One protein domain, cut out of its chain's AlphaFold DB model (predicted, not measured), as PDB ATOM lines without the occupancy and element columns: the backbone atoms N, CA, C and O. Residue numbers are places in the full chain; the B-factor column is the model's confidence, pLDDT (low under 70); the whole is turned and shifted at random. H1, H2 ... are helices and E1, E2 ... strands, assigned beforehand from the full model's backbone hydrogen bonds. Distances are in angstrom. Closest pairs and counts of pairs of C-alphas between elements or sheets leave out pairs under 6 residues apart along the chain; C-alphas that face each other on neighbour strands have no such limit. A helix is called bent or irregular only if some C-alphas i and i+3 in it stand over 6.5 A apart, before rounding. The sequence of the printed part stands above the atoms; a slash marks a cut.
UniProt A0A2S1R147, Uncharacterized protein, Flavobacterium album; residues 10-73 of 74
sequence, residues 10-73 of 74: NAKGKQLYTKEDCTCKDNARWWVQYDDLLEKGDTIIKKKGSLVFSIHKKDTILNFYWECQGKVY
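Overview. This is residues 10 to 73 of the 74 residues of an uncharacterized protein of Flavobacterium album (UniProt A0A2S1R147). Look for a small twisted sheet of four antiparallel strands, E3 to E6, drawn out at one end where the tips of E5 and E6 reach past E4, and for a separate two-stranded hairpin, E1 and E2, toward the other end of the longest axis. A short, irregular helix, H1, comes between the hairpin and the sheet along the chain, and E3 and E4 lie nearest the middle of the whole. The printed part has 64 residues with one named helix and six named strands, in the order E1 E2 H1 E3 E4 E5 E6, and is mostly strand. The larger sheet has the order E3 E4 E5 E6. The whole is only just compact, close to loose, with a radius of gyration of the C-alphas of 12.5 A and spans of 37 by 25 by 20 A.

Along the chain. Find C-alpha 10 at (142.573, 44.273, 316.278); from there E1 runs over residues 10 to 14, 12.6 A. E2 follows at residues 21 to 26, 15.4 A, and H1 at residues 32 to 37, 9.7 A. H1 is irregular: C-alphas 33 and 36 are 7.6 A apart. Look next at C-alpha 43, (141.821, 44.876, 330.193), where E3 begins; it ends at residue 46, 9.8 A on. E4 covers residues 52 to 56, 12.9 A, and E5, the longest strand, residues 61 to 68, 22.3 A. E6, residues 71 to 73, spans 6.3 A and ends at C-alpha 73, (146.983, 23.990, 333.549).

Arrangement. Begin with the hairpin E1 and E2, antiparallel at 145 degrees, where N 22 and O 13 are 2.8 A apart, within hydrogen-bond range. E1 and E3 are only just apart, their closest C-alphas 8.4 A from each other. H1 is only just not on the larger sheet, with 4 pairs of C-alphas within 10 A. In H1, 0 of 2 O i to N i+4 pairs are within hydrogen-bond range, and 2 of 3 O i to N i+3 pairs are. E3 to E6 form a meander, each strand the antiparallel neighbour of the one before. In range are N 45 and O 54, 2.8 A, in the hairpin E3 and E4; N 55 and O 62, 2.8 A, in the hairpin E4 and E5; and N 73 and O 66, 2.9 A, in the hairpin E5 and E6. The pairing is staggered: E5 pairs with E4 over residues 61 to 65 and with E6 over 66 to 68.

Size, cuts and confidence. The two C-alphas farthest apart are those of Glu 20 and Gly 70, 37.8 A. The printed part has no cut, and no link is long. Confidence is under 70 at residues 10, 16, 24 to 25, 27 to 28 and 73; the mean pLDDT of the printed part is 77.9.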
ATOM      1  N   ASN A  10     141.984  42.953 316.490       67.94
ATOM      2  CA  ASN A  10     142.573  44.273 316.278       67.94
ATOM      3  C   ASN A  10     142.234  45.157 317.482       67.94
ATOM      4  O   ASN A  10     141.606  46.208 317.341       67.94
ATOM      5  N   ALA A  11     142.614  44.706 318.679       70.38
ATOM      6  CA  ALA A  11     142.369  45.458 319.900       70.38
ATOM      7  C   ALA A  11     143.308  46.671 319.951       70.38
ATOM      8  O   ALA A  11     144.532  46.526 319.926       70.38
ATOM      9  N   LYS A  12     142.731  47.872 320.014       73.19
ATOM     10  CA  LYS A  12     143.468  49.100 320.319       73.19
ATOM     11  C   LYS A  12     143.446  49.299 321.825       73.19
ATOM     12  O   LYS A  12     142.374  49.335 322.421       73.19
ATOM     13  N   GLY A  13     144.616  49.416 322.425       72.81
ATOM     14  CA  GLY A  13     144.754  49.587 323.862       72.81
ATOM     15  C   GLY A  13     146.138  50.089 324.210       72.81
ATOM     16  O   GLY A  13     146.871  50.563 323.348       72.81
ATOM     17  N   LYS A  14     146.503  49.967 325.480       75.06
ATOM     18  CA  LYS A  14     147.798  50.407 325.987       75.06
ATOM     19  C   LYS A  14     148.591  49.196 326.444       75.06
ATOM     20  O   LYS A  14     148.099  48.394 327.237       75.06
ATOM     21  N   GLN A  15     149.809  49.037 325.945       70.88
ATOM     22  CA  GLN A  15     150.674  47.948 326.373       70.88
ATOM     23  C   GLN A  15     151.090  48.199 327.829       70.88
ATOM     24  O   GLN A  15     151.680  49.226 328.148       70.88
ATOM     25  N   LEU A  16     150.794  47.260 328.733       69.38
ATOM     26  CA  LEU A  16     150.979  47.461 330.180       69.38
ATOM     27  C   LEU A  16     152.442  47.708 330.597       69.38
ATOM     28  O   LEU A  16     152.684  48.361 331.607       69.38
ATOM     29  N   TYR A  17     153.408  47.198 329.827       71.12
ATOM     30  CA  TYR A  17     154.837  47.311 330.138       71.12
ATOM     31  C   TYR A  17     155.456  48.623 329.652       71.12
ATOM     32  O   TYR A  17     156.134  49.302 330.416       71.12
ATOM     33  N   THR A  18     155.220  48.987 328.391       76.12
ATOM     34  CA  THR A  18     155.783  50.200 327.774       76.12
ATOM     35  C   THR A  18     154.917  51.429 328.026       76.12
ATOM     36  O   THR A  18     155.392  52.551 327.900       76.12
ATOM     37  N   LYS A  19     153.649  51.228 328.417       77.19
ATOM     38  CA  LYS A  19     152.614  52.267 328.483       77.19
ATOM     39  C   LYS A  19     152.415  52.981 327.143       77.19
ATOM     40  O   LYS A  19     151.914  54.100 327.130       77.19
ATOM     41  N   GLU A  20     152.771  52.351 326.034       78.19
ATOM     42  CA  GLU A  20     152.526  52.890 324.700       78.19
ATOM     43  C   GLU A  20     151.209  52.357 324.145       78.19
ATOM     44  O   GLU A  20     150.746  51.275 324.523       78.19
ATOM     45  N   ASP A  21     150.596  53.119 323.246       78.44
ATOM     46  CA  ASP A  21     149.395  52.676 322.553       78.44
ATOM     47  C   ASP A  21     149.755  51.524 321.599       78.44
ATOM     48  O   ASP A  21     150.541  51.682 320.666       78.44
ATOM     49  N   CYS A  22     149.179  50.341 321.830       72.88
ATOM     50  CA  CYS A  22     149.304  49.191 320.943       72.88
ATOM     51  C   CYS A  22     148.030  49.009 320.121       72.88
ATOM     52  O   CYS A  22     146.909  49.078 320.627       72.88
ATOM     53  N   THR A  23     148.201  48.653 318.849       74.31
ATOM     54  CA  THR A  23     147.211  47.803 318.181       74.31
ATOM     55  C   THR A  23     147.685  46.373 318.369       74.31
ATOM     56  O   THR A  23     148.532  45.880 317.625       74.31
ATOM     57  N   CYS A  24     147.208  45.746 319.435       69.25
ATOM     58  CA  CYS A  24     147.589  44.403 319.815       69.25
ATOM     59  C   CYS A  24     146.898  43.417 318.854       69.25
ATOM     60  O   CYS A  24     145.734  43.057 319.039       69.25
ATOM     61  N   LYS A  25     147.618  43.064 317.777       69.94
ATOM     62  CA  LYS A  25     147.157  42.166 316.713       69.94
ATOM     63  C   LYS A  25     147.433  40.715 317.065       69.94
ATOM     64  O   LYS A  25     148.590  40.340 317.237       69.94
ATOM     65  N   ASP A  26     146.386  39.902 317.104       70.12
ATOM     66  CA  ASP A  26     146.516  38.458 317.274       70.12
ATOM     67  C   ASP A  26     145.854  37.703 316.112       70.12
ATOM     68  O   ASP A  26     144.683  37.920 315.782       70.12
ATOM     69  N   ASN A  27     146.637  36.816 315.489       68.31
ATOM     70  CA  ASN A  27     146.232  36.013 314.332       68.31
ATOM     71  C   ASN A  27     145.714  34.618 314.717       68.31
ATOM     72  O   ASN A  27     145.209  33.898 313.858       68.31
ATOM     73  N   ALA A  28     145.853  34.214 315.980       65.25
ATOM     74  CA  ALA A  28     145.666  32.842 316.428       65.25
ATOM     75  C   ALA A  28     144.228  32.526 316.884       65.25
ATOM     76  O   ALA A  28     143.995  31.434 317.390       65.25
ATOM     77  N   ARG A  29     143.262  33.442 316.689       70.94
ATOM     78  CA  ARG A  29     141.799  33.280 316.915       70.94
ATOM     79  C   ARG A  29     141.359  32.744 318.289       70.94
ATOM     80  O   ARG A  29     140.167  32.599 318.519       70.94
ATOM     81  N   TRP A  30     142.276  32.504 319.223       72.62
ATOM     82  CA  TRP A  30     141.994  31.959 320.557       72.62
ATOM     83  C   TRP A  30     141.049  32.838 321.383       72.62
ATOM     84  O   TRP A  30     140.439  32.366 322.331       72.62
ATOM     85  N   TRP A  31     140.945  34.119 321.036       73.88
ATOM     86  CA  TRP A  31     140.107  35.108 321.701       73.88
ATOM     87  C   TRP A  31     138.640  35.065 321.242       73.88
ATOM     88  O   TRP A  31     137.785  35.559 321.963       73.88
ATOM     89  N   VAL A  32     138.339  34.463 320.079       74.38
ATOM     90  CA  VAL A  32     136.987  34.453 319.481       74.38
ATOM     91  C   VAL A  32     135.978  33.756 320.393       74.38
ATOM     92  O   VAL A  32     134.836  34.176 320.491       74.38
ATOM     93  N   GLN A  33     136.413  32.728 321.124       76.12
ATOM     94  CA  GLN A  33     135.573  32.026 322.101       76.12
ATOM     95  C   GLN A  33     135.252  32.853 323.360       76.12
ATOM     96  O   GLN A  33     134.476  32.410 324.199       76.12
ATOM     97  N   TYR A  34     135.863  34.031 323.506       79.50
ATOM     98  CA  TYR A  34     135.632  34.966 324.607       79.50
ATOM     99  C   TYR A  34     135.101  36.315 324.113       79.50
ATOM    100  O   TYR A  34     135.039  37.246 324.909       79.50
ATOM    101  N   ASP A  35     134.739  36.438 322.830       77.81
ATOM    102  CA  ASP A  35     134.258  37.693 322.232       77.81
ATOM    103  C   ASP A  35     133.039  38.242 322.985       77.81
ATOM    104  O   ASP A  35     133.029  39.404 323.376       77.81
ATOM    105  N   ASP A  36     132.099  37.363 323.347       82.50
ATOM    106  CA  ASP A  36     130.910  37.703 324.144       82.50
ATOM    107  C   ASP A  36     131.234  38.221 325.559       82.50
ATOM    108  O   ASP A  36     130.379  38.791 326.234       82.50
ATOM    109  N   LEU A  37     132.462  38.007 326.043       81.38
ATOM    110  CA  LEU A  37     132.914  38.434 327.369       81.38
ATOM    111  C   LEU A  37     133.748  39.717 327.321       81.38
ATOM    112  O   LEU A  37     134.059  40.270 328.380       81.38
ATOM    113  N   LEU A  38     134.120  40.180 326.124       79.88
ATOM    114  CA  LEU A  38     134.979  41.336 325.913       79.88
ATOM    115  C   LEU A  38     134.158  42.587 325.622       79.88
ATOM    116  O   LEU A  38     133.461  42.686 324.617       79.88
ATOM    117  N   GLU A  39     134.317  43.600 326.466       81.31
ATOM    118  CA  GLU A  39     133.687  44.902 326.275       81.31
ATOM    119  C   GLU A  39     134.740  46.012 326.181       81.31
ATOM    120  O   GLU A  39     135.874  45.902 326.658       81.31
ATOM    121  N   LYS A  40     134.380  47.128 325.534       79.31
ATOM    122  CA  LYS A  40     135.275  48.289 325.458       79.31
ATOM    123  C   LYS A  40     135.555  48.817 326.866       79.31
ATOM    124  O   LYS A  40     134.634  49.221 327.566       79.31
ATOM    125  N   GLY A  41     136.834  48.894 327.219       78.19
ATOM    126  CA  GLY A  41     137.288  49.310 328.550       78.19
ATOM    127  C   GLY A  41     137.824  48.155 329.393       78.19
ATOM    128  O   GLY A  41     138.546  48.410 330.356       78.19
ATOM    129  N   ASP A  42     137.558  46.910 328.998       83.50
ATOM    130  CA  ASP A  42     138.143  45.745 329.651       83.50
ATOM    131  C   ASP A  42     139.642  45.640 329.362       83.50
ATOM    132  O   ASP A  42     140.135  45.993 328.285       83.50
ATOM    133  N   THR A  43     140.385  45.121 330.337       84.19
ATOM    134  CA  THR A  43     141.821  44.876 330.193       84.19
ATOM    135  C   THR A  43     142.086  43.385 330.040       84.19
ATOM    136  O   THR A  43     141.825  42.598 330.948       84.19
ATOM    137  N   ILE A  44     142.655  42.995 328.899       82.81
ATOM    138  CA  ILE A  44     143.091  41.618 328.639       82.81
ATOM    139  C   ILE A  44     144.550  41.476 329.069       82.81
ATOM    140  O   ILE A  44     145.432  42.165 328.552       82.81
ATOM    141  N   ILE A  45     144.824  40.549 329.984       79.81
ATOM    142  CA  ILE A  45     146.177  40.223 330.433       79.81
ATOM    143  C   ILE A  45     146.534  38.819 329.957       79.81
ATOM    144  O   ILE A  45     145.994  37.824 330.435       79.81
ATOM    145  N   LYS A  46     147.499  38.739 329.039       76.81
ATOM    146  CA  LYS A  46     148.112  37.486 328.591       76.81
ATOM    147  C   LYS A  46     149.627  37.610 328.692       76.81
ATOM    148  O   LYS A  46     150.244  38.395 327.973       76.81
ATOM    149  N   LYS A  47     150.233  36.865 329.617       77.19
ATOM    150  CA  LYS A  47     151.686  36.893 329.843       77.19
ATOM    151  C   LYS A  47     152.373  35.860 328.953       77.19
ATOM    152  O   LYS A  47     151.922  34.722 328.857       77.19
ATOM    153  N   LYS A  48     153.493  36.233 328.329       72.94
ATOM    154  CA  LYS A  48     154.327  35.287 327.570       72.94
ATOM    155  C   LYS A  48     154.801  34.164 328.503       72.94
ATOM    156  O   LYS A  48     155.356  34.450 329.557       72.94
ATOM    157  N   GLY A  49     154.573  32.910 328.112       74.56
ATOM    158  CA  GLY A  49     154.910  31.729 328.918       74.56
ATOM    159  C   GLY A  49     153.866  31.349 329.974       74.56
ATOM    160  O   GLY A  49     154.018  30.311 330.607       74.56
ATOM    161  N   SER A  50     152.802  32.141 330.148       77.50
ATOM    162  CA  SER A  50     151.658  31.749 330.971       77.50
ATOM    163  C   SER A  50     150.586  31.092 330.109       77.50
ATOM    164  O   SER A  50     150.266  31.568 329.017       77.50
ATOM    165  N   LEU A  51     150.032  29.999 330.624       80.19
ATOM    166  CA  LEU A  51     148.864  29.320 330.069       80.19
ATOM    167  C   LEU A  51     147.546  29.930 330.568       80.19
ATOM    168  O   LEU A  51     146.473  29.541 330.118       80.19
ATOM    169  N   VAL A  52     147.625  30.895 331.480       80.06
ATOM    170  CA  VAL A  52     146.471  31.600 332.024       80.06
ATOM    171  C   VAL A  52     146.350  32.942 331.321       80.06
ATOM    172  O   VAL A  52     147.339  33.664 331.149       80.06
ATOM    173  N   PHE A  53     145.132  33.295 330.931       84.38
ATOM    174  CA  PHE A  53     144.816  34.662 330.548       84.38
ATOM    175  C   PHE A  53     143.649  35.178 331.389       84.38
ATOM    176  O   PHE A  53     142.787  34.412 331.824       84.38
ATOM    177  N   SER A  54     143.642  36.485 331.625       86.88
ATOM    178  CA  SER A  54     142.670  37.131 332.499       86.88
ATOM    179  C   SER A  54     142.014  38.307 331.792       86.88
ATOM    180  O   SER A  54     142.687  39.070 331.099       86.88
ATOM    181  N   ILE A  55     140.711  38.474 331.995       87.94
ATOM    182  CA  ILE A  55     139.954  39.653 331.571       87.94
ATOM    183  C   ILE A  55     139.576  40.416 332.835       87.94
ATOM    184  O   ILE A  55     138.836  39.919 333.684       87.94
ATOM    185  N   HIS A  56     140.128  41.612 332.980       88.12
ATOM    186  CA  HIS A  56     139.836  42.512 334.082       88.12
ATOM    187  C   HIS A  56     138.734  43.465 333.634       88.12
ATOM    188  O   HIS A  56     138.980  44.366 332.827       88.12
ATOM    189  N   LYS A  57     137.535  43.243 334.166       86.81
ATOM    190  CA  LYS A  57     136.414  44.176 334.106       86.81
ATOM    191  C   LYS A  57     136.509  45.157 335.273       86.81
ATOM    192  O   LYS A  57     137.305  44.970 336.194       86.81
ATOM    193  N   LYS A  58     135.667  46.192 335.254       83.25
ATOM    194  CA  LYS A  58     135.629  47.235 336.292       83.25
ATOM    195  C   LYS A  58     135.491  46.665 337.711       83.25
ATOM    196  O   LYS A  58     136.215  47.092 338.603       83.25
ATOM    197  N   ASP A  59     134.617  45.672 337.871       88.62
ATOM    198  CA  ASP A  59     134.246  45.119 339.179       88.62
ATOM    199  C   ASP A  59     134.567  43.618 339.317       88.62
ATOM    200  O   ASP A  59     134.273  42.997 340.336       88.62
ATOM    201  N   THR A  60     135.127  42.976 338.284       90.19
ATOM    202  CA  THR A  60     135.312  41.514 338.260       90.19
ATOM    203  C   THR A  60     136.536  41.114 337.446       90.19
ATOM    204  O   THR A  60     136.841  41.717 336.422       90.19
ATOM    205  N   ILE A  61     137.228  40.061 337.881       89.19
ATOM    206  CA  ILE A  61     138.353  39.466 337.154       89.19
ATOM    207  C   ILE A  61     137.943  38.065 336.708       89.19
ATOM    208  O   ILE A  61     137.691  37.193 337.538       89.19
ATOM    209  N   LEU A  62     137.897  37.847 335.397       87.38
ATOM    210  CA  LEU A  62     137.666  36.537 334.797       87.38
ATOM    211  C   LEU A  62     139.020  35.893 334.508       87.38
ATOM    212  O   LEU A  62     139.806  36.442 333.739       87.38
ATOM    213  N   ASN A  63     139.301  34.744 335.119       87.31
ATOM    214  CA  ASN A  63     140.527  33.986 334.878       87.31
ATOM    215  C   ASN A  63     140.208  32.741 334.065       87.31
ATOM    216  O   ASN A  63     139.392  31.917 334.476       87.31
ATOM    217  N   PHE A  64     140.895  32.589 332.942       84.62
ATOM    218  CA  PHE A  64     140.742  31.455 332.054       84.62
ATOM    219  C   PHE A  64     142.046  30.677 332.025       84.62
ATOM    220  O   PHE A  64     143.104  31.184 331.642       84.62
ATOM    221  N   TYR A  65     141.949  29.430 332.453       82.81
ATOM    222  CA  TYR A  65     143.053  28.492 332.459       82.81
ATOM    223  C   TYR A  65     143.050  27.708 331.151       82.81
ATOM    224  O   TYR A  65     141.987  27.341 330.651       82.81
ATOM    225  N   TRP A  66     144.231  27.441 330.598       79.00
ATOM    226  CA  TRP A  66     144.336  26.564 329.441       79.00
ATOM    227  C   TRP A  66     143.943  25.141 329.827       79.00
ATOM    228  O   TRP A  66     144.521  24.553 330.746       79.00
ATOM    229  N   GLU A  67     142.991  24.579 329.094       74.50
ATOM    230  CA  GLU A  67     142.604  23.184 329.220       74.50
ATOM    231  C   GLU A  67     143.063  22.411 327.983       74.50
ATOM    232  O   GLU A  67     142.781  22.795 326.848       74.50
ATOM    233  N   CYS A  68     143.776  21.308 328.199       77.56
ATOM    234  CA  CYS A  68     144.142  20.378 327.138       77.56
ATOM    235  C   CYS A  68     143.810  18.956 327.588       77.56
ATOM    236  O   CYS A  68     144.308  18.501 328.616       77.56
ATOM    237  N   GLN A  69     142.961  18.259 326.825       76.12
ATOM    238  CA  GLN A  69     142.564  16.868 327.093       76.12
ATOM    239  C   GLN A  69     142.036  16.641 328.527       76.12
ATOM    240  O   GLN A  69     142.405  15.669 329.185       76.12
ATOM    241  N   GLY A  70     141.212  17.562 329.045       78.38
ATOM    242  CA  GLY A  70     140.651  17.472 330.401       78.38
ATOM    243  C   GLY A  70     141.627  17.830 331.527       78.38
ATOM    244  O   GLY A  70     141.277  17.730 332.702       78.38
ATOM    245  N   LYS A  71     142.858  18.247 331.202       76.44
ATOM    246  CA  LYS A  71     143.824  18.765 332.174       76.44
ATOM    247  C   LYS A  71     143.840  20.283 332.118       76.44
ATOM    248  O   LYS A  71     144.228  20.871 331.110       76.44
ATOM    249  N   VAL A  72     143.444  20.899 333.227       77.44
ATOM    250  CA  VAL A  72     143.530  22.345 333.437       77.44
ATOM    251  C   VAL A  72     144.930  22.688 333.938       77.44
ATOM    252  O   VAL A  72     145.344  22.220 335.000       77.44
ATOM    253  N   TYR A  73     145.653  23.510 333.185       69.81
ATOM    254  CA  TYR A  73     146.983  23.990 333.549       69.81
ATOM    255  C   TYR A  73     146.848  25.330 334.284       69.81
ATOM    256  O   TYR A  73     146.411  26.323 333.695       69.81
TER     257      TYR A  73